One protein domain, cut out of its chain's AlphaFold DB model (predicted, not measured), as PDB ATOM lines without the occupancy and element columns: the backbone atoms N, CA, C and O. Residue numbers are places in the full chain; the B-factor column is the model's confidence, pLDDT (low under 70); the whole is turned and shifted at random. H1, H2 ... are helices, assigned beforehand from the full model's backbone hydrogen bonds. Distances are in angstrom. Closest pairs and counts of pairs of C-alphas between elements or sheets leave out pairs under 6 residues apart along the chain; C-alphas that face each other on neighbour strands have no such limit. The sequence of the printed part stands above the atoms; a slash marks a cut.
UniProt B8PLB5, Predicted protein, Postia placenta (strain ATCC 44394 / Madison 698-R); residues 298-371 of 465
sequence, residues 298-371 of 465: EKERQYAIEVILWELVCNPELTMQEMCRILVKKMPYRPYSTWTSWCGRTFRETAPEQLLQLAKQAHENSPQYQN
ATOM      1  N   GLU A 298      31.103 121.338   7.924       93.12
ATOM      2  CA  GLU A 298      30.567 121.087   6.587       93.12
ATOM      3  C   GLU A 298      31.681 120.862   5.565       93.12
ATOM      4  O   GLU A 298      31.665 119.896   4.815       93.12
ATOM      5  N   LYS A 299      32.734 121.681   5.637       93.06
ATOM      6  CA  LYS A 299      33.878 121.560   4.739       93.06
ATOM      7  C   LYS A 299      34.684 120.269   4.963       93.06
ATOM      8  O   LYS A 299      35.172 119.691   4.000       93.06
ATOM      9  N   GLU A 300      34.796 119.791   6.209       94.69
ATOM     10  CA  GLU A 300      35.374 118.469   6.517       94.69
ATOM     11  C   GLU A 300      34.541 117.337   5.904       94.69
ATOM     12  O   GLU A 300      35.109 116.400   5.350       94.69
ATOM     13  N   ARG A 301      33.206 117.421   6.000       94.56
ATOM     14  CA  ARG A 301      32.291 116.423   5.427       94.56
ATOM     15  C   ARG A 301      32.407 116.387   3.909       94.56
ATOM     16  O   ARG A 301      32.582 115.313   3.347       94.56
ATOM     17  N   GLN A 302      32.363 117.552   3.272       93.44
ATOM     18  CA  GLN A 302      32.452 117.673   1.823       93.44
ATOM     19  C   GLN A 302      33.791 117.141   1.294       93.44
ATOM     20  O   GLN A 302      33.795 116.276   0.424       93.44
ATOM     21  N   TYR A 303      34.912 117.539   1.903       94.69
ATOM     22  CA  TYR A 303      36.227 117.017   1.525       94.69
ATOM     23  C   TYR A 303      36.347 115.501   1.750       94.69
ATOM     24  O   TYR A 303      36.906 114.795   0.916       94.69
ATOM     25  N   ALA A 304      35.796 114.966   2.847       95.62
ATOM     26  CA  ALA A 304      35.787 113.523   3.089       95.62
ATOM     27  C   ALA A 304      35.032 112.758   1.990       95.62
ATOM     28  O   ALA A 304      35.511 111.721   1.534       95.62
ATOM     29  N   ILE A 305      33.874 113.274   1.564       94.38
ATOM     30  CA  ILE A 305      33.073 112.693   0.479       94.38
ATOM     31  C   ILE A 305      33.849 112.749  -0.838       94.38
ATOM     32  O   ILE A 305      33.944 111.728  -1.512       94.38
ATOM     33  N   GLU A 306      34.448 113.892  -1.178       93.75
ATOM     34  CA  GLU A 306      35.255 114.054  -2.394       93.75
ATOM     35  C   GLU A 306      36.454 113.099  -2.423       93.75
ATOM     36  O   GLU A 306      36.690 112.450  -3.438       93.75
ATOM     37  N   VAL A 307      37.181 112.949  -1.308       95.50
ATOM     38  CA  VAL A 307      38.309 112.007  -1.196       95.50
ATOM     39  C   VAL A 307      37.841 110.566  -1.368       95.50
ATOM     40  O   VAL A 307      38.466 109.807  -2.098       95.50
ATOM     41  N   ILE A 308      36.751 110.174  -0.704       95.00
ATOM     42  CA  ILE A 308      36.199 108.820  -0.826       95.00
ATOM     43  C   ILE A 308      35.772 108.538  -2.262       95.00
ATOM     44  O   ILE A 308      36.086 107.477  -2.793       95.00
ATOM     45  N   LEU A 309      35.044 109.471  -2.872       93.62
ATOM     46  CA  LEU A 309      34.592 109.356  -4.249       93.62
ATOM     47  C   LEU A 309      35.795 109.189  -5.176       93.62
ATOM     48  O   LEU A 309      35.813 108.229  -5.945       93.62
ATOM     49  N   TRP A 310      36.812 110.049  -5.027       94.38
ATOM     50  CA  TRP A 310      38.093 109.974  -5.738       94.38
ATOM     51  C   TRP A 310      38.734 108.588  -5.651       94.38
ATOM     52  O   TRP A 310      38.993 107.955  -6.674       94.38
ATOM     53  N   GLU A 311      38.896 108.071  -4.436       95.25
ATOM     54  CA  GLU A 311      39.510 106.765  -4.205       95.25
ATOM     55  C   GLU A 311      38.660 105.595  -4.721       95.25
ATOM     56  O   GLU A 311      39.221 104.609  -5.187       95.25
ATOM     57  N   LEU A 312      37.325 105.692  -4.682       93.69
ATOM     58  CA  LEU A 312      36.424 104.663  -5.218       93.69
ATOM     59  C   LEU A 312      36.465 104.581  -6.746       93.69
ATOM     60  O   LEU A 312      36.278 103.498  -7.297       93.69
ATOM     61  N   VAL A 313      36.709 105.698  -7.434       91.44
ATOM     62  CA  VAL A 313      36.925 105.679  -8.889       91.44
ATOM     63  C   VAL A 313      38.263 105.042  -9.227       91.44
ATOM     64  O   VAL A 313      38.330 104.236 -10.150       91.44
ATOM     65  N   CYS A 314      39.318 105.356  -8.470       92.88
ATOM     66  CA  CYS A 314      40.614 104.714  -8.659       92.88
ATOM     67  C   CYS A 314      40.572 103.218  -8.311       92.88
ATOM     68  O   CYS A 314      41.178 102.411  -9.009       92.88
ATOM     69  N   ASN A 315      39.856 102.848  -7.246       95.56
ATOM     70  CA  ASN A 315      39.792 101.495  -6.704       95.56
ATOM     71  C   ASN A 315      38.348 101.152  -6.279       95.56
ATOM     72  O   ASN A 315      37.957 101.419  -5.142       95.56
ATOM     73  N   PRO A 316      37.541 100.507  -7.141       93.19
ATOM     74  CA  PRO A 316      36.139 100.211  -6.827       93.19
ATOM     75  C   PRO A 316      35.956  99.139  -5.742       93.19
ATOM     76  O   PRO A 316      34.874  99.024  -5.171       93.19
ATOM     77  N   GLU A 317      36.996  98.355  -5.441       94.19
ATOM     78  CA  GLU A 317      36.980  97.318  -4.395       94.19
ATOM     79  C   GLU A 317      37.361  97.851  -3.003       94.19
ATOM     80  O   GLU A 317      37.545  97.076  -2.063       94.19
ATOM     81  N   LEU A 318      37.487  99.173  -2.856       95.50
ATOM     82  CA  LEU A 318      37.944  99.797  -1.622       95.50
ATOM     83  C   LEU A 318      36.997  99.500  -0.456       95.50
ATOM     84  O   LEU A 318      35.810  99.839  -0.455       95.50
ATOM     85  N   THR A 319      37.541  98.890   0.591       95.50
ATOM     86  CA  THR A 319      36.761  98.541   1.776       95.50
ATOM     87  C   THR A 319      36.503  99.767   2.657       95.50
ATOM     88  O   THR A 319      37.274 100.729   2.692       95.50
ATOM     89  N   MET A 320      35.453  99.717   3.486       95.19
ATOM     90  CA  MET A 320      35.156 100.786   4.454       95.19
ATOM     91  C   MET A 320      36.326 101.080   5.409       95.19
ATOM     92  O   MET A 320      36.529 102.226   5.813       95.19
ATOM     93  N   GLN A 321      37.108 100.059   5.771       96.69
ATOM     94  CA  GLN A 321      38.278 100.231   6.632       96.69
ATOM     95  C   GLN A 321      39.391 101.005   5.921       96.69
ATOM     96  O   GLN A 321      40.008 101.883   6.523       96.69
ATOM     97  N   GLU A 322      39.633 100.715   4.644       97.19
ATOM     98  CA  GLU A 322      40.628 101.418   3.833       97.19
ATOM     99  C   GLU A 322      40.225 102.868   3.586       97.19
ATOM    100  O   GLU A 322      41.050 103.751   3.807       97.19
ATOM    101  N   MET A 323      38.946 103.133   3.287       96.88
ATOM    102  CA  MET A 323      38.412 104.499   3.217       96.88
ATOM    103  C   MET A 323      38.715 105.285   4.499       96.88
ATOM    104  O   MET A 323      39.267 106.383   4.451       96.88
ATOM    105  N   CYS A 324      38.446 104.700   5.672       97.38
ATOM    106  CA  CYS A 324      38.754 105.344   6.952       97.38
ATOM    107  C   CYS A 324      40.262 105.587   7.142       97.38
ATOM    108  O   CYS A 324      40.649 106.621   7.688       97.38
ATOM    109  N   ARG A 325      41.131 104.662   6.705       97.62
ATOM    110  CA  ARG A 325      42.594 104.837   6.774       97.62
ATOM    111  C   ARG A 325      43.063 105.972   5.868       97.62
ATOM    112  O   ARG A 325      43.895 106.772   6.296       97.62
ATOM    113  N   ILE A 326      42.511 106.072   4.662       97.25
ATOM    114  CA  ILE A 326      42.823 107.150   3.721       97.25
ATOM    115  C   ILE A 326      42.389 108.498   4.301       97.25
ATOM    116  O   ILE A 326      43.185 109.437   4.316       97.25
ATOM    117  N   LEU A 327      41.190 108.578   4.886       97.00
ATOM    118  CA  LEU A 327      40.716 109.795   5.549       97.00
ATOM    119  C   LEU A 327      41.611 110.203   6.724       97.00
ATOM    120  O   LEU A 327      41.911 111.381   6.862       97.00
ATOM    121  N   VAL A 328      42.102 109.268   7.545       96.69
ATOM    122  CA  VAL A 328      43.074 109.594   8.612       96.69
ATOM    123  C   VAL A 328      44.384 110.119   8.036       96.69
ATOM    124  O   VAL A 328      44.946 111.070   8.574       96.69
ATOM    125  N   LYS A 329      44.869 109.526   6.941       96.38
ATOM    126  CA  LYS A 329      46.107 109.951   6.277       96.38
ATOM    127  C   LYS A 329      45.982 111.365   5.698       96.38
ATOM    128  O   LYS A 329      46.920 112.144   5.822       96.38
ATOM    129  N   LYS A 330      44.837 111.691   5.086       96.06
ATOM    130  CA  LYS A 330      44.542 113.006   4.484       96.06
ATOM    131  C   LYS A 330      44.070 114.049   5.504       96.06
ATOM    132  O   LYS A 330      44.183 115.241   5.266       96.06
ATOM    133  N   MET A 331      43.517 113.615   6.635       94.69
ATOM    134  CA  MET A 331      42.970 114.472   7.689       94.69
ATOM    135  C   MET A 331      43.397 113.963   9.075       94.69
ATOM    136  O   MET A 331      42.565 113.470   9.851       94.69
ATOM    137  N   PRO A 332      44.686 114.122   9.434       93.94
ATOM    138  CA  PRO A 332      45.260 113.549  10.657       93.94
ATOM    139  C   PRO A 332      44.719 114.183  11.948       93.94
ATOM    140  O   PRO A 332      44.970 113.699  13.050       93.94
ATOM    141  N   TYR A 333      43.957 115.272  11.838       90.81
ATOM    142  CA  TYR A 333      43.328 115.955  12.966       90.81
ATOM    143  C   TYR A 333      42.105 115.213  13.535       90.81
ATOM    144  O   TYR A 333      41.652 115.538  14.636       90.81
ATOM    145  N   ARG A 334      41.564 114.213  12.826       93.25
ATOM    146  CA  ARG A 334      40.506 113.326  13.330       93.25
ATOM    147  C   ARG A 334      41.057 111.907  13.503       93.25
ATOM    148  O   ARG A 334      41.664 111.373  12.577       93.25
ATOM    149  N   PRO A 335      40.833 111.258  14.659       95.19
ATOM    150  CA  PRO A 335      41.301 109.896  14.860       95.19
ATOM    151  C   PRO A 335      40.470 108.905  14.036       95.19
ATOM    152  O   PRO A 335      39.289 109.138  13.769       95.19
ATOM    153  N   TYR A 336      41.070 107.756  13.719       96.88
ATOM    154  CA  TYR A 336      40.445 106.677  12.943       96.88
ATOM    155  C   TYR A 336      39.043 106.306  13.435       96.88
ATOM    156  O   TYR A 336      38.110 106.245  12.645       96.88
ATOM    157  N   SER A 337      38.856 106.166  14.751       96.12
ATOM    158  CA  SER A 337      37.561 105.814  15.351       96.12
ATOM    159  C   SER A 337      36.444 106.821  15.052       96.12
ATOM    160  O   SER A 337      35.279 106.441  14.934       96.12
ATOM    161  N   THR A 338      36.789 108.104  14.907       96.12
ATOM    162  CA  THR A 338      35.830 109.162  14.564       96.12
ATOM    163  C   THR A 338      35.400 109.044  13.106       96.12
ATOM    164  O   THR A 338      34.205 109.130  12.829       96.12
ATOM    165  N   TRP A 339      36.335 108.743  12.199       96.50
ATOM    166  CA  TRP A 339      36.019 108.446  10.800       96.50
ATOM    167  C   TRP A 339      35.219 107.158  10.648       96.50
ATOM    168  O   TRP A 339      34.205 107.175   9.969       96.50
ATOM    169  N   THR A 340      35.572 106.081  11.353       96.44
ATOM    170  CA  THR A 340      34.803 104.826  11.316       96.44
ATOM    171  C   THR A 340      33.351 105.039  11.732       96.44
ATOM    172  O   THR A 340      32.439 104.551  11.066       96.44
ATOM    173  N   SER A 341      33.111 105.804  12.804       95.75
ATOM    174  CA  SER A 341      31.745 106.125  13.225       95.75
ATOM    175  C   SER A 341      31.019 107.037  12.238       95.75
ATOM    176  O   SER A 341      29.799 106.928  12.139       95.75
ATOM    177  N   TRP A 342      31.718 107.968  11.590       95.69
ATOM    178  CA  TRP A 342      31.118 108.879  10.617       95.69
ATOM    179  C   TRP A 342      30.769 108.140   9.327       95.69
ATOM    180  O   TRP A 342      29.596 108.084   8.979       95.69
ATOM    181  N   CYS A 343      31.738 107.448   8.723       95.19
ATOM    182  CA  CYS A 343      31.548 106.569   7.572       95.19
ATOM    183  C   CYS A 343      30.406 105.578   7.819       95.19
ATOM    184  O   CYS A 343      29.490 105.477   7.012       95.19
ATOM    185  N   GLY A 344      30.389 104.900   8.971       94.81
ATOM    186  CA  GLY A 344      29.331 103.944   9.297       94.81
ATOM    187  C   GLY A 344      27.922 104.544   9.385       94.81
ATOM    188  O   GLY A 344      26.960 103.799   9.242       94.81
ATOM    189  N   ARG A 345      27.774 105.855   9.625       93.69
ATOM    190  CA  ARG A 345      26.473 106.548   9.563       93.69
ATOM    191  C   ARG A 345      26.183 107.036   8.153       93.69
ATOM    192  O   ARG A 345      25.148 106.686   7.604       93.69
ATOM    193  N   THR A 346      27.130 107.748   7.549       92.06
ATOM    194  CA  THR A 346      26.979 108.332   6.215       92.06
ATOM    195  C   THR A 346      26.707 107.265   5.158       92.06
ATOM    196  O   THR A 346      25.737 107.387   4.430       92.06
ATOM    197  N   PHE A 347      27.450 106.154   5.131       88.38
ATOM    198  CA  PHE A 347      27.206 105.058   4.177       88.38
ATOM    199  C   PHE A 347      26.007 104.166   4.530       88.38
ATOM    200  O   PHE A 347      25.652 103.279   3.759       88.38
ATOM    201  N   ARG A 348      25.411 104.316   5.719       89.06
ATOM    202  CA  ARG A 348      24.127 103.663   6.018       89.06
ATOM    203  C   ARG A 348      22.962 104.479   5.483       89.06
ATOM    204  O   ARG A 348      21.971 103.893   5.068       89.06
ATOM    205  N   GLU A 349      23.078 105.801   5.543       87.94
ATOM    206  CA  GLU A 349      22.063 106.737   5.061       87.94
ATOM    207  C   GLU A 349      22.125 106.866   3.537       87.94
ATOM    208  O   GLU A 349      21.113 106.729   2.856       87.94
ATOM    209  N   THR A 350      23.326 107.038   2.986       83.31
ATOM    210  CA  THR A 350      23.575 107.003   1.546       83.31
ATOM    211  C   THR A 350      23.876 105.564   1.159       83.31
ATOM    212  O   THR A 350      24.910 105.033   1.565       83.31
ATOM    213  N   ALA A 351      22.987 104.909   0.404       77.69
ATOM    214  CA  ALA A 351      23.225 103.530  -0.009       77.69
ATOM    215  C   ALA A 351      24.609 103.447  -0.689       77.69
ATOM    216  O   ALA A 351      24.883 104.232  -1.599       77.69
ATOM    217  N   PRO A 352      25.506 102.538  -0.273       76.06
ATOM    218  CA  PRO A 352      26.866 102.472  -0.815       76.06
ATOM    219  C   PRO A 352      26.851 102.252  -2.332       76.06
ATOM    220  O   PRO A 352      27.707 102.764  -3.048       76.06
ATOM    221  N   GLU A 353      25.818 101.573  -2.832       78.56
ATOM    222  CA  GLU A 353      25.549 101.415  -4.257       78.56
ATOM    223  C   GLU A 353      25.271 102.741  -4.967       78.56
ATOM    224  O   GLU A 353      25.719 102.906  -6.093       78.56
ATOM    225  N   GLN A 354      24.594 103.704  -4.329       87.38
ATOM    226  CA  GLN A 354      24.368 105.035  -4.903       87.38
ATOM    227  C   GLN A 354      25.671 105.824  -5.000       87.38
ATOM    228  O   GLN A 354      25.910 106.469  -6.013       87.38
ATOM    229  N   LEU A 355      26.543 105.736  -3.992       84.06
ATOM    230  CA  LEU A 355      27.878 106.340  -4.049       84.06
ATOM    231  C   LEU A 355      28.738 105.702  -5.142       84.06
ATOM    232  O   LEU A 355      29.432 106.410  -5.867       84.06
ATOM    233  N   LEU A 356      28.643 104.382  -5.311       83.75
ATOM    234  CA  LEU A 356      29.365 103.656  -6.350       83.75
ATOM    235  C   LEU A 356      28.794 103.927  -7.752       83.75
ATOM    236  O   LEU A 356      29.550 104.060  -8.710       83.75
ATOM    237  N   GLN A 357      27.471 104.050  -7.887       86.75
ATOM    238  CA  GLN A 357      26.813 104.480  -9.122       86.75
ATOM    239  C   GLN A 357      27.175 105.921  -9.467       86.75
ATOM    240  O   GLN A 357      27.469 106.199 -10.622       86.75
ATOM    241  N   LEU A 358      27.218 106.815  -8.479       86.31
ATOM    242  CA  LEU A 358      27.608 108.208  -8.671       86.31
ATOM    243  C   LEU A 358      29.083 108.319  -9.065       86.31
ATOM    244  O   LEU A 358      29.408 109.074  -9.974       86.31
ATOM    245  N   ALA A 359      29.963 107.516  -8.462       84.69
ATOM    246  CA  ALA A 359      31.362 107.400  -8.868       84.69
ATOM    247  C   ALA A 359      31.500 106.890 -10.317       84.69
ATOM    248  O   ALA A 359      32.264 107.454 -11.097       84.69
ATOM    249  N   LYS A 360      30.718 105.875 -10.712       86.44
ATOM    250  CA  LYS A 360      30.690 105.366 -12.096       86.44
ATOM    251  C   LYS A 360      30.170 106.404 -13.091       86.44
ATOM    252  O   LYS A 360      30.819 106.643 -14.101       86.44
ATOM    253  N   GLN A 361      29.049 107.054 -12.783       87.62
ATOM    254  CA  GLN A 361      28.489 108.122 -13.615       87.62
ATOM    255  C   GLN A 361      29.464 109.292 -13.750       87.62
ATOM    256  O   GLN A 361      29.633 109.835 -14.836       87.62
ATOM    257  N   ALA A 362      30.134 109.672 -12.666       81.62
ATOM    258  CA  ALA A 362      31.148 110.713 -12.702       81.62
ATOM    259  C   ALA A 362      32.349 110.336 -13.579       81.62
ATOM    260  O   ALA A 362      32.852 111.179 -14.319       81.62
ATOM    261  N   HIS A 363      32.784 109.075 -13.528       82.12
ATOM    262  CA  HIS A 363      33.843 108.575 -14.396       82.12
ATOM    263  C   HIS A 363      33.425 108.604 -15.877       82.12
ATOM    264  O   HIS A 363      34.193 109.059 -16.718       82.12
ATOM    265  N   GLU A 364      32.204 108.170 -16.200       84.56
ATOM    266  CA  GLU A 364      31.670 108.189 -17.573       84.56
ATOM    267  C   GLU A 364      31.502 109.613 -18.127       84.56
ATOM    268  O   GLU A 364      31.775 109.857 -19.303       84.56
ATOM    269  N   ASN A 365      31.106 110.559 -17.272       83.12
ATOM    270  CA  ASN A 365      30.884 111.956 -17.641       83.12
ATOM    271  C   ASN A 365      32.162 112.810 -17.639       83.12
ATOM    272  O   ASN A 365      32.096 113.977 -18.021       83.12
ATOM    273  N   SER A 366      33.314 112.279 -17.213       76.88
ATOM    274  CA  SER A 366      34.564 113.041 -17.188       76.88
ATOM    275  C   SER A 366      35.176 113.121 -18.597       76.88
ATOM    276  O   SER A 366      35.692 112.118 -19.105       76.88
ATOM    277  N   PRO A 367      35.186 114.303 -19.251       68.88
ATOM    278  CA  PRO A 367      35.668 114.457 -20.629       68.88
ATOM    279  C   PRO A 367      37.172 114.177 -20.778       68.88
ATOM    280  O   PRO A 367      37.675 113.996 -21.884       68.88
ATOM    281  N   GLN A 368      37.906 114.118 -19.666       60.28
ATOM    282  CA  GLN A 368      39.356 113.977 -19.662       60.28
ATOM    283  C   GLN A 368      39.828 112.548 -19.985       60.28
ATOM    284  O   GLN A 368      40.910 112.386 -20.543       60.28
ATOM    285  N   TYR A 369      39.012 111.520 -19.718       53.75
ATOM    286  CA  TYR A 369      39.347 110.130 -20.062       53.75
ATOM    287  C   TYR A 369      38.957 109.744 -21.493       53.75
ATOM    288  O   TYR A 369      39.562 108.836 -22.061       53.75
ATOM    289  N   GLN A 370      38.001 110.445 -22.112       55.59
ATOM    290  CA  GLN A 370      37.617 110.165 -23.501       55.59
ATOM    291  C   GLN A 370      38.712 110.572 -24.503       55.59
ATOM    292  O   GLN A 370      38.867 109.919 -25.532       55.59
ATOM    293  N   ASN A 371      39.536 111.574 -24.175       56.38
ATOM    294  CA  ASN A 371      40.602 112.044 -25.067       56.38
ATOM    295  C   ASN A 371      41.911 111.242 -24.947       56.38
ATOM    296  O   ASN A 371      42.654 111.149 -25.919       56.38
TER     297      ASN A 371
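Overview. This is residues 298 to 371 of the 465 residues of the protein "Predicted protein" of Postia placenta (strain ATCC 44394 / Madison 698-R) (UniProt B8PLB5). H1 runs through the middle of a small body of crossed helices: H2 packs on it and H3 on H2, while H4 packs across residues 309 to 313 of H1, and residues 364 to 371 stick out. The 74 printed residues, all helix in class, include five named helices, H1 to H5. The whole is compact, radius of gyration of the C-alphas 12.7 A, spanning 40 by 24 by 23 A.

Along the chain. H1, residues 298 to 314, begins at C-alpha (30.567, 121.087, 6.587) and is 24.5 A long. H2 is 320 to 330, 15.4 A; H3 336 to 349, 20.0 A; H4 352 to 365, 19.7 A. H5, 367 to 371, 7.1 A, ends at C-alpha (40.602, 112.044, -25.067).

Arrangement. H1 touches H2 with residues 304 to 311 alone, closest C-alphas Ile 308 and Met 323, 6.3 A, at a steep tilt of 62 degrees, opposite ways. H2 touches H3, closest C-alphas Cys 324 and Trp 339, 5.6 A, at a steep 53 degrees. H1 touches H4, closest C-alphas Val 313 and Ala 359, 5.8 A, only just about perpendicular at 71 degrees. Every O i to N i+4 pair is within hydrogen-bond range in H1, H2 and H4, 9 of 10 in H3, and 0 of 1 in H5, with 0 of 2 i+3 pairs.

Size, cuts and confidence. The printed part has no cut, its links are tight, and residues 367 to 371 have pLDDT under 70.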